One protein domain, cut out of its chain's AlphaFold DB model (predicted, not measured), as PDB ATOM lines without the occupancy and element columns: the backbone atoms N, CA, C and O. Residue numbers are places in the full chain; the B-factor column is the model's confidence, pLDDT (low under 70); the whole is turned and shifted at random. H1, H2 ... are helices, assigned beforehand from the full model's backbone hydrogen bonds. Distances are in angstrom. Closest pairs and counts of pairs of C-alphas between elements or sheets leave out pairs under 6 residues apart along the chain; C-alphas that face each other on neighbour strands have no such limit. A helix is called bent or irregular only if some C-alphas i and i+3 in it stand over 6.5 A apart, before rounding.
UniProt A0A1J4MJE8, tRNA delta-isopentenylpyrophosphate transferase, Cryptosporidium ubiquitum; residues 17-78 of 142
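What this domain is: This is residues 17 to 78 of the 142 residues of the protein "tRNA delta-isopentenylpyrophosphate transferase" of Cryptosporidium ubiquitum (UniProt A0A1J4MJE8). One longer helix, H2, has a shorter helix, H3, packed at a steep tilt on its first residues, 38 to 42, while a small helix, H1, sits well away from both and reaches H2 through a wide loop whose residues 30 to 36 stick out. From the last residue of H2, residues 54 to 65 fold back toward the side where H2 began and lead into H3, with the very short H4 following H3 at the end of the printed part. The 62 printed residues hold four named helices, in the order H1, H2, H3, H4, and no named strand; the class is all helix, with 33 of the 62 residues in the helices. The whole is only just compact, close to loose, with a radius of gyration of the C-alphas of 12.6 A, and the C-alphas span 31 by 28 by 19 A along their three main axes.

Where its parts are: H1 is residues 17 to 21, Glu 17 to Thr 21, and begins with C-alpha 17 at (4.517, 29.809, -28.867). After residues 22 to 37, which hold no named element, H2 takes residues 38 to 53, Ala 38 to Ile 53. It is the longest helix by residues, with 16, and measures 21.7 A from C-alpha 38 at (28.728, 21.029, -40.859) to C-alpha 53 at (10.490, 9.413, -42.807). H2 has a kink of 28 degrees near residue 45; it is neither bent nor irregular, but only just: C-alphas 44 and 47 are 6.3 A apart. Residues 54 to 65 again hold no named element. H3 is residues 66 to 73, His 66 to Ile 73, and measures 10.5 A from first to last C-alpha. After Trp 74 comes H4, residues 75 to 78, four residues, and C-alpha 78 is at (31.384, 15.705, -46.308).

How they stand to each other: H1 touches no helix: it is apart from H2, from H3 and from H4. H2 and H3 touch, with 8 pairs of C-alphas within 8 A, and H2 does so with residues 38 to 42 alone. Their closest C-alphas are those of Ala 38 and Tyr 68, 5.6 A apart. The two helices run the same way at a steep tilt of 50 degrees, and their centres are 11.8 A apart. H3 and H4 touch only at the corner by their link, and only just, with 3 pairs of C-alphas within 8 A; the closest C-alphas are those of Ala 71 and Ile 77, 5.4 A apart. H2 and H4 are close but not clearly touching: their closest C-alphas, those of Ser 39 and Ile 78, are 6.8 A apart. In the backbone, each O i to N i+4 pair of H3 is within hydrogen-bond range, while in H2 it is 10 of 12. In H1 it is 0 of 1, beside 2 of 2 O i to N i+3 pairs; H4 is too short for an O i to N i+4 pair, and its one O i to N i+3 pair is within range.

The domain as a whole: The two C-alphas farthest apart are those of Glu 17 and Ser 76, at 37.7 A, and the first and last printed C-alphas, of Glu 17 and Ile 78, are 35.0 A apart. The printed part has no cut and belongs to a chain of 142 residues. The link from H1 to H2, 16 residues, is long, and within it residues 30 to 36 stand free. The link from H2 to H3, 12 residues, is long too, while that from H3 to H4, one residue, is tight. The mean pLDDT of the printed part is 87.8; residues 75 to 78, which make up H4, are under 70, and the mean of H4 is 56.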
ATOM      1  N   GLU A  17       5.926  29.933 -28.478       92.75
ATOM      2  CA  GLU A  17       4.517  29.809 -28.867       92.75
ATOM      3  C   GLU A  17       4.356  29.059 -30.195       92.75
ATOM      4  O   GLU A  17       3.574  28.118 -30.271       92.75
ATOM      5  N   ILE A  18       5.152  29.406 -31.214       90.88
ATOM      6  CA  ILE A  18       5.128  28.727 -32.518       90.88
ATOM      7  C   ILE A  18       5.743  27.323 -32.420       90.88
ATOM      8  O   ILE A  18       5.248  26.379 -33.028       90.88
ATOM      9  N   ARG A  19       6.804  27.139 -31.624       90.94
ATOM     10  CA  ARG A  19       7.406  25.805 -31.429       90.94
ATOM     11  C   ARG A  19       6.456  24.811 -30.757       90.94
ATOM     12  O   ARG A  19       6.605  23.610 -30.959       90.94
ATOM     13  N   ASN A  20       5.493  25.297 -29.976       91.25
ATOM     14  CA  ASN A  20       4.470  24.461 -29.350       91.25
ATOM     15  C   ASN A  20       3.385  24.012 -30.339       91.25
ATOM     16  O   ASN A  20       2.714  23.017 -30.077       91.25
ATOM     17  N   THR A  21       3.194  24.725 -31.453       94.38
ATOM     18  CA  THR A  21       2.213  24.347 -32.483       94.38
ATOM     19  C   THR A  21       2.820  23.447 -33.552       94.38
ATOM     20  O   THR A  21       2.137  22.557 -34.055       94.38
ATOM     21  N   ILE A  22       4.098  23.651 -33.890       90.81
ATOM     22  CA  ILE A  22       4.816  22.869 -34.900       90.81
ATOM     23  C   ILE A  22       6.177  22.444 -34.335       90.81
ATOM     24  O   ILE A  22       6.975  23.315 -33.970       90.81
ATOM     25  N   PRO A  23       6.492  21.136 -34.304       92.38
ATOM     26  CA  PRO A  23       7.799  20.660 -33.873       92.38
ATOM     27  C   PRO A  23       8.919  21.234 -34.745       92.38
ATOM     28  O   PRO A  23       8.938  21.047 -35.960       92.38
ATOM     29  N   HIS A  24       9.868  21.918 -34.111       94.62
ATOM     30  CA  HIS A  24      11.106  22.358 -34.744       94.62
ATOM     31  C   HIS A  24      12.267  21.558 -34.161       94.62
ATOM     32  O   HIS A  24      12.455  21.512 -32.945       94.62
ATOM     33  N   HIS A  25      13.055  20.940 -35.034       93.94
ATOM     34  CA  HIS A  25      14.246  20.190 -34.654       93.94
ATOM     35  C   HIS A  25      15.496  21.077 -34.729       93.94
ATOM     36  O   HIS A  25      15.510  22.085 -35.433       93.94
ATOM     37  N   LEU A  26      16.558  20.686 -34.015       93.75
ATOM     38  CA  LEU A  26      17.869  21.358 -34.028       93.75
ATOM     39  C   LEU A  26      17.849  22.843 -33.613       93.75
ATOM     40  O   LEU A  26      18.698  23.625 -34.036       93.75
ATOM     41  N   LEU A  27      16.909  23.229 -32.750       93.94
ATOM     42  CA  LEU A  27      16.952  24.499 -32.025       93.94
ATOM     43  C   LEU A  27      17.518  24.260 -30.626       93.94
ATOM     44  O   LEU A  27      17.176  23.261 -30.001       93.94
ATOM     45  N   ASP A  28      18.340  25.188 -30.131       93.94
ATOM     46  CA  ASP A  28      18.874  25.149 -28.756       93.94
ATOM     47  C   ASP A  28      19.642  23.855 -28.400       93.94
ATOM     48  O   ASP A  28      19.644  23.407 -27.254       93.94
ATOM     49  N   VAL A  29      20.309  23.254 -29.388       94.50
ATOM     50  CA  VAL A  29      21.057  21.994 -29.247       94.50
ATOM     51  C   VAL A  29      22.501  22.184 -28.777       94.50
ATOM     52  O   VAL A  29      23.041  21.270 -28.167       94.50
ATOM     53  N   PHE A  30      23.099  23.355 -29.008       93.81
ATOM     54  CA  PHE A  30      24.465  23.682 -28.582       93.81
ATOM     55  C   PHE A  30      24.476  24.815 -27.558       93.81
ATOM     56  O   PHE A  30      23.658  25.739 -27.622       93.81
ATOM     57  N   ASP A  31      25.435  24.778 -26.643       93.88
ATOM     58  CA  ASP A  31      25.798  25.927 -25.822       93.88
ATOM     59  C   ASP A  31      26.617  26.940 -26.637       93.88
ATOM     60  O   ASP A  31      27.267  26.608 -27.624       93.88
ATOM     61  N   VAL A  32      26.569  28.218 -26.248       88.50
ATOM     62  CA  VAL A  32      27.161  29.328 -27.030       88.50
ATOM     63  C   VAL A  32      28.680  29.240 -27.193       88.50
ATOM     64  O   VAL A  32      29.229  29.849 -28.103       88.50
ATOM     65  N   ASN A  33      29.342  28.483 -26.318       88.56
ATOM     66  CA  ASN A  33      30.788  28.272 -26.339       88.56
ATOM     67  C   ASN A  33      31.189  27.026 -27.147       88.56
ATOM     68  O   ASN A  33      32.368  26.686 -27.187       88.56
ATOM     69  N   GLU A  34      30.229  26.313 -27.742       89.62
ATOM     70  CA  GLU A  34      30.492  25.100 -28.511       89.62
ATOM     71  C   GLU A  34      30.555  25.383 -30.014       89.62
ATOM     72  O   GLU A  34      29.697  26.050 -30.599       89.62
ATOM     73  N   ASP A  35      31.532  24.791 -30.690       84.94
ATOM     74  CA  ASP A  35      31.612  24.884 -32.143       84.94
ATOM     75  C   ASP A  35      30.705  23.860 -32.829       84.94
ATOM     76  O   ASP A  35      30.822  22.643 -32.619       84.94
ATOM     77  N   CYS A  36      29.851  24.357 -33.731       85.38
ATOM     78  CA  CYS A  36      29.046  23.531 -34.623       85.38
ATOM     79  C   CYS A  36      29.627  23.516 -36.043       85.38
ATOM     80  O   CYS A  36      29.487  24.465 -36.823       85.38
ATOM     81  N   THR A  37      30.261  22.401 -36.400       85.31
ATOM     82  CA  THR A  37      30.708  22.134 -37.770       85.31
ATOM     83  C   THR A  37      29.555  21.599 -38.624       85.31
ATOM     84  O   THR A  37      28.547  21.121 -38.100       85.31
ATOM     85  N   ALA A  38      29.702  21.645 -39.953       84.06
ATOM     86  CA  ALA A  38      28.728  21.029 -40.859       84.06
ATOM     87  C   ALA A  38      28.566  19.526 -40.572       84.06
ATOM     88  O   ALA A  38      27.441  19.045 -40.490       84.06
ATOM     89  N   SER A  39      29.675  18.817 -40.330       81.62
ATOM     90  CA  SER A  39      29.666  17.395 -39.967       81.62
ATOM     91  C   SER A  39      28.855  17.128 -38.689       81.62
ATOM     92  O   SER A  39      27.935  16.309 -38.705       81.62
ATOM     93  N   LYS A  40      29.084  17.900 -37.611       87.12
ATOM     94  CA  LYS A  40      28.283  17.791 -36.375       87.12
ATOM     95  C   LYS A  40      26.800  18.034 -36.642       87.12
ATOM     96  O   LYS A  40      25.965  17.252 -36.194       87.12
ATOM     97  N   TYR A  41      26.465  19.081 -37.394       88.62
ATOM     98  CA  TYR A  41      25.078  19.365 -37.763       88.62
ATOM     99  C   TYR A  41      24.423  18.179 -38.491       88.62
ATOM    100  O   TYR A  41      23.319  17.779 -38.133       88.62
ATOM    101  N   ILE A  42      25.118  17.572 -39.455       87.62
ATOM    102  CA  ILE A  42      24.607  16.442 -40.245       87.62
ATOM    103  C   ILE A  42      24.434  15.193 -39.383       87.62
ATOM    104  O   ILE A  42      23.392  14.547 -39.464       87.62
ATOM    105  N   SER A  43      25.391  14.906 -38.494       87.81
ATOM    106  CA  SER A  43      25.302  13.775 -37.558       87.81
ATOM    107  C   SER A  43      24.072  13.844 -36.644       87.81
ATOM    108  O   SER A  43      23.533  12.810 -36.256       87.81
ATOM    109  N   LEU A  44      23.590  15.056 -36.341       91.94
ATOM    110  CA  LEU A  44      22.361  15.277 -35.577       91.94
ATOM    111  C   LEU A  44      21.112  15.302 -36.470       91.94
ATOM    112  O   LEU A  44      20.046  14.861 -36.050       91.94
ATOM    113  N   ALA A  45      21.223  15.830 -37.689       92.31
ATOM    114  CA  ALA A  45      20.101  16.004 -38.604       92.31
ATOM    115  C   ALA A  45      19.631  14.691 -39.240       92.31
ATOM    116  O   ALA A  45      18.425  14.449 -39.288       92.31
ATOM    117  N   ILE A  46      20.553  13.840 -39.705       92.31
ATOM    118  CA  ILE A  46      20.224  12.609 -40.441       92.31
ATOM    119  C   ILE A  46      19.341  11.658 -39.616       92.31
ATOM    120  O   ILE A  46      18.259  11.318 -40.093       92.31
ATOM    121  N   PRO A  47      19.668  11.327 -38.347       94.19
ATOM    122  CA  PRO A  47      18.811  10.448 -37.547       94.19
ATOM    123  C   PRO A  47      17.396  11.002 -37.324       94.19
ATOM    124  O   PRO A  47      16.433  10.244 -37.222       94.19
ATOM    125  N   ILE A  48      17.254  12.330 -37.245       95.44
ATOM    126  CA  ILE A  48      15.951  12.989 -37.096       95.44
ATOM    127  C   ILE A  48      15.145  12.855 -38.388       95.44
ATOM    128  O   ILE A  48      13.969  12.498 -38.339       95.44
ATOM    129  N   ILE A  49      15.776  13.127 -39.530       94.12
ATOM    130  CA  ILE A  49      15.166  13.011 -40.858       94.12
ATOM    131  C   ILE A  49      14.687  11.572 -41.086       94.12
ATOM    132  O   ILE A  49      13.504  11.365 -41.361       94.12
ATOM    133  N   ASP A  50      15.550  10.580 -40.862       94.56
ATOM    134  CA  ASP A  50      15.214   9.158 -41.010       94.56
ATOM    135  C   ASP A  50      14.101   8.728 -40.039       94.56
ATOM    136  O   ASP A  50      13.173   7.989 -40.391       94.56
ATOM    137  N   GLY A  51      14.135   9.248 -38.810       97.00
ATOM    138  CA  GLY A  51      13.103   9.026 -37.799       97.00
ATOM    139  C   GLY A  51      11.733   9.607 -38.169       97.00
ATOM    140  O   GLY A  51      10.708   9.059 -37.761       97.00
ATOM    141  N   LEU A  52      11.685  10.701 -38.932       96.25
ATOM    142  CA  LEU A  52      10.438  11.278 -39.444       96.25
ATOM    143  C   LEU A  52       9.928  10.502 -40.661       96.25
ATOM    144  O   LEU A  52       8.749  10.145 -40.709       96.25
ATOM    145  N   ILE A  53      10.823  10.172 -41.595       96.56
ATOM    146  CA  ILE A  53      10.490   9.413 -42.807       96.56
ATOM    147  C   ILE A  53       9.937   8.032 -42.441       96.56
ATOM    148  O   ILE A  53       8.894   7.634 -42.955       96.56
ATOM    149  N   SER A  54      10.564   7.331 -41.491       97.50
ATOM    150  CA  SER A  54      10.084   6.026 -41.001       97.50
ATOM    151  C   SER A  54       8.689   6.078 -40.363       97.50
ATOM    152  O   SER A  54       7.999   5.062 -40.302       97.50
ATOM    153  N   LYS A  55       8.238   7.262 -39.934       97.06
ATOM    154  CA  LYS A  55       6.886   7.521 -39.416       97.06
ATOM    155  C   LYS A  55       5.934   8.080 -40.480       97.06
ATOM    156  O   LYS A  55       4.898   8.635 -40.122       97.06
ATOM    157  N   ASN A  56       6.274   7.982 -41.770       96.56
ATOM    158  CA  ASN A  56       5.533   8.588 -42.885       96.56
ATOM    159  C   ASN A  56       5.308  10.105 -42.727       96.56
ATOM    160  O   ASN A  56       4.320  10.655 -43.210       96.56
ATOM    161  N   THR A  57       6.221  10.796 -42.042       96.69
ATOM    162  CA  THR A  57       6.195  12.255 -41.908       96.69
ATOM    163  C   THR A  57       7.202  12.863 -42.874       96.69
ATOM    164  O   THR A  57       8.369  12.479 -42.870       96.69
ATOM    165  N   ILE A  58       6.768  13.823 -43.694       96.00
ATOM    166  CA  ILE A  58       7.644  14.514 -44.647       96.00
ATOM    167  C   ILE A  58       8.465  15.571 -43.888       96.00
ATOM    168  O   ILE A  58       7.877  16.527 -43.374       96.00
ATOM    169  N   PRO A  59       9.801  15.441 -43.808       93.31
ATOM    170  CA  PRO A  59      10.638  16.451 -43.178       93.31
ATOM    171  C   PRO A  59      10.729  17.697 -44.069       93.31
ATOM    172  O   PRO A  59      11.022  17.606 -45.260       93.31
ATOM    173  N   ILE A  60      10.511  18.874 -43.480       93.56
ATOM    174  CA  ILE A  60      10.693  20.165 -44.152       93.56
ATOM    175  C   ILE A  60      11.918  20.843 -43.548       93.56
ATOM    176  O   ILE A  60      11.930  21.200 -42.370       93.56
ATOM    177  N   ILE A  61      12.956  21.026 -44.360       91.25
ATOM    178  CA  ILE A  61      14.187  21.696 -43.943       91.25
ATOM    179  C   ILE A  61      14.034  23.194 -44.206       91.25
ATOM    180  O   ILE A  61      13.829  23.616 -45.343       91.25
ATOM    181  N   VAL A  62      14.150  23.998 -43.150       89.62
ATOM    182  CA  VAL A  62      14.031  25.462 -43.200       89.62
ATOM    183  C   VAL A  62      15.287  26.125 -42.635       89.62
ATOM    184  O   VAL A  62      15.879  25.641 -41.672       89.62
ATOM    185  N   GLY A  63      15.713  27.241 -43.230       84.44
ATOM    186  CA  GLY A  63      16.885  28.000 -42.786       84.44
ATOM    187  C   GLY A  63      17.634  28.686 -43.931       84.44
ATOM    188  O   GLY A  63      17.247  28.576 -45.089       84.44
ATOM    189  N   GLY A  64      18.712  29.408 -43.598       75.56
ATOM    190  CA  GLY A  64      19.487  30.218 -44.558       75.56
ATOM    191  C   GLY A  64      20.973  29.862 -44.681       75.56
ATOM    192  O   GLY A  64      21.702  30.472 -45.467       75.56
ATOM    193  N   THR A  65      21.464  28.885 -43.914       83.12
ATOM    194  CA  THR A  65      22.881  28.497 -43.948       83.12
ATOM    195  C   THR A  65      23.122  27.508 -45.081       83.12
ATOM    196  O   THR A  65      23.149  26.297 -44.875       83.12
ATOM    197  N   HIS A  66      23.317  28.045 -46.288       84.06
ATOM    198  CA  HIS A  66      23.499  27.278 -47.523       84.06
ATOM    199  C   HIS A  66      24.495  26.125 -47.369       84.06
ATOM    200  O   HIS A  66      24.211  25.032 -47.831       84.06
ATOM    201  N   MET A  67      25.622  26.337 -46.683       82.62
ATOM    202  CA  MET A  67      26.639  25.301 -46.467       82.62
ATOM    203  C   MET A  67      26.081  24.031 -45.805       82.62
ATOM    204  O   MET A  67      26.411  22.936 -46.243       82.62
ATOM    205  N   TYR A  68      25.224  24.160 -44.789       86.06
ATOM    206  CA  TYR A  68      24.636  23.005 -44.102       86.06
ATOM    207  C   TYR A  68      23.626  22.279 -44.991       86.06
ATOM    208  O   TYR A  68      23.613  21.054 -45.030       86.06
ATOM    209  N   LEU A  69      22.832  23.031 -45.762       85.25
ATOM    210  CA  LEU A  69      21.913  22.450 -46.739       85.25
ATOM    211  C   LEU A  69      22.674  21.705 -47.842       85.25
ATOM    212  O   LEU A  69      22.322  20.582 -48.181       85.25
ATOM    213  N   LYS A  70      23.748  22.309 -48.369       82.88
ATOM    214  CA  LYS A  70      24.616  21.667 -49.359       82.88
ATOM    215  C   LYS A  70      25.166  20.350 -48.820       82.88
ATOM    216  O   LYS A  70      25.118  19.349 -49.517       82.88
ATOM    217  N   ALA A  71      25.661  20.365 -47.588       82.38
ATOM    218  CA  ALA A  71      26.250  19.194 -46.966       82.38
ATOM    219  C   ALA A  71      25.210  18.087 -46.687       82.38
ATOM    220  O   ALA A  71      25.543  16.918 -46.797       82.38
ATOM    221  N   LEU A  72      23.946  18.433 -46.408       83.31
ATOM    222  CA  LEU A  72      22.853  17.454 -46.304       83.31
ATOM    223  C   LEU A  72      22.450  16.832 -47.650       83.31
ATOM    224  O   LEU A  72      22.069  15.669 -47.686       83.31
ATOM    225  N   ILE A  73      22.473  17.608 -48.737       83.19
ATOM    226  CA  ILE A  73      22.014  17.155 -50.064       83.19
ATOM    227  C   ILE A  73      23.110  16.380 -50.804       83.19
ATOM    228  O   ILE A  73      22.818  15.435 -51.533       83.19
ATOM    229  N   TRP A  74      24.365  16.796 -50.649       78.25
ATOM    230  CA  TRP A  74      25.502  16.219 -51.354       78.25
ATOM    231  C   TRP A  74      26.449  15.543 -50.366       78.25
ATOM    232  O   TRP A  74      27.271  16.214 -49.737       78.25
ATOM    233  N   GLU A  75      26.386  14.209 -50.298       60.62
ATOM    234  CA  GLU A  75      27.307  13.378 -49.501       60.62
ATOM    235  C   GLU A  75      28.779  13.718 -49.785       60.62
ATOM    236  O   GLU A  75      29.596  13.776 -48.868       60.62
ATOM    237  N   SER A  76      29.105  14.065 -51.038       54.72
ATOM    238  CA  SER A  76      30.469  14.371 -51.482       54.72
ATOM    239  C   SER A  76      31.086  15.632 -50.857       54.72
ATOM    240  O   SER A  76      32.286  15.856 -50.981       54.72
ATOM    241  N   ILE A  77      30.290  16.500 -50.219       54.50
ATOM    242  CA  ILE A  77      30.798  17.710 -49.544       54.50
ATOM    243  C   ILE A  77      31.348  17.371 -48.154       54.50
ATOM    244  O   ILE A  77      32.210  18.089 -47.644       54.50
ATOM    245  N   ILE A  78      30.887  16.265 -47.568       52.72
ATOM    246  CA  ILE A  78      31.384  15.705 -46.308       52.72
ATOM    247  C   ILE A  78      32.277  14.491 -46.587       52.72
ATOM    248  O   ILE A  78      32.490  13.661 -45.702       52.72
TER     249      ILE A  78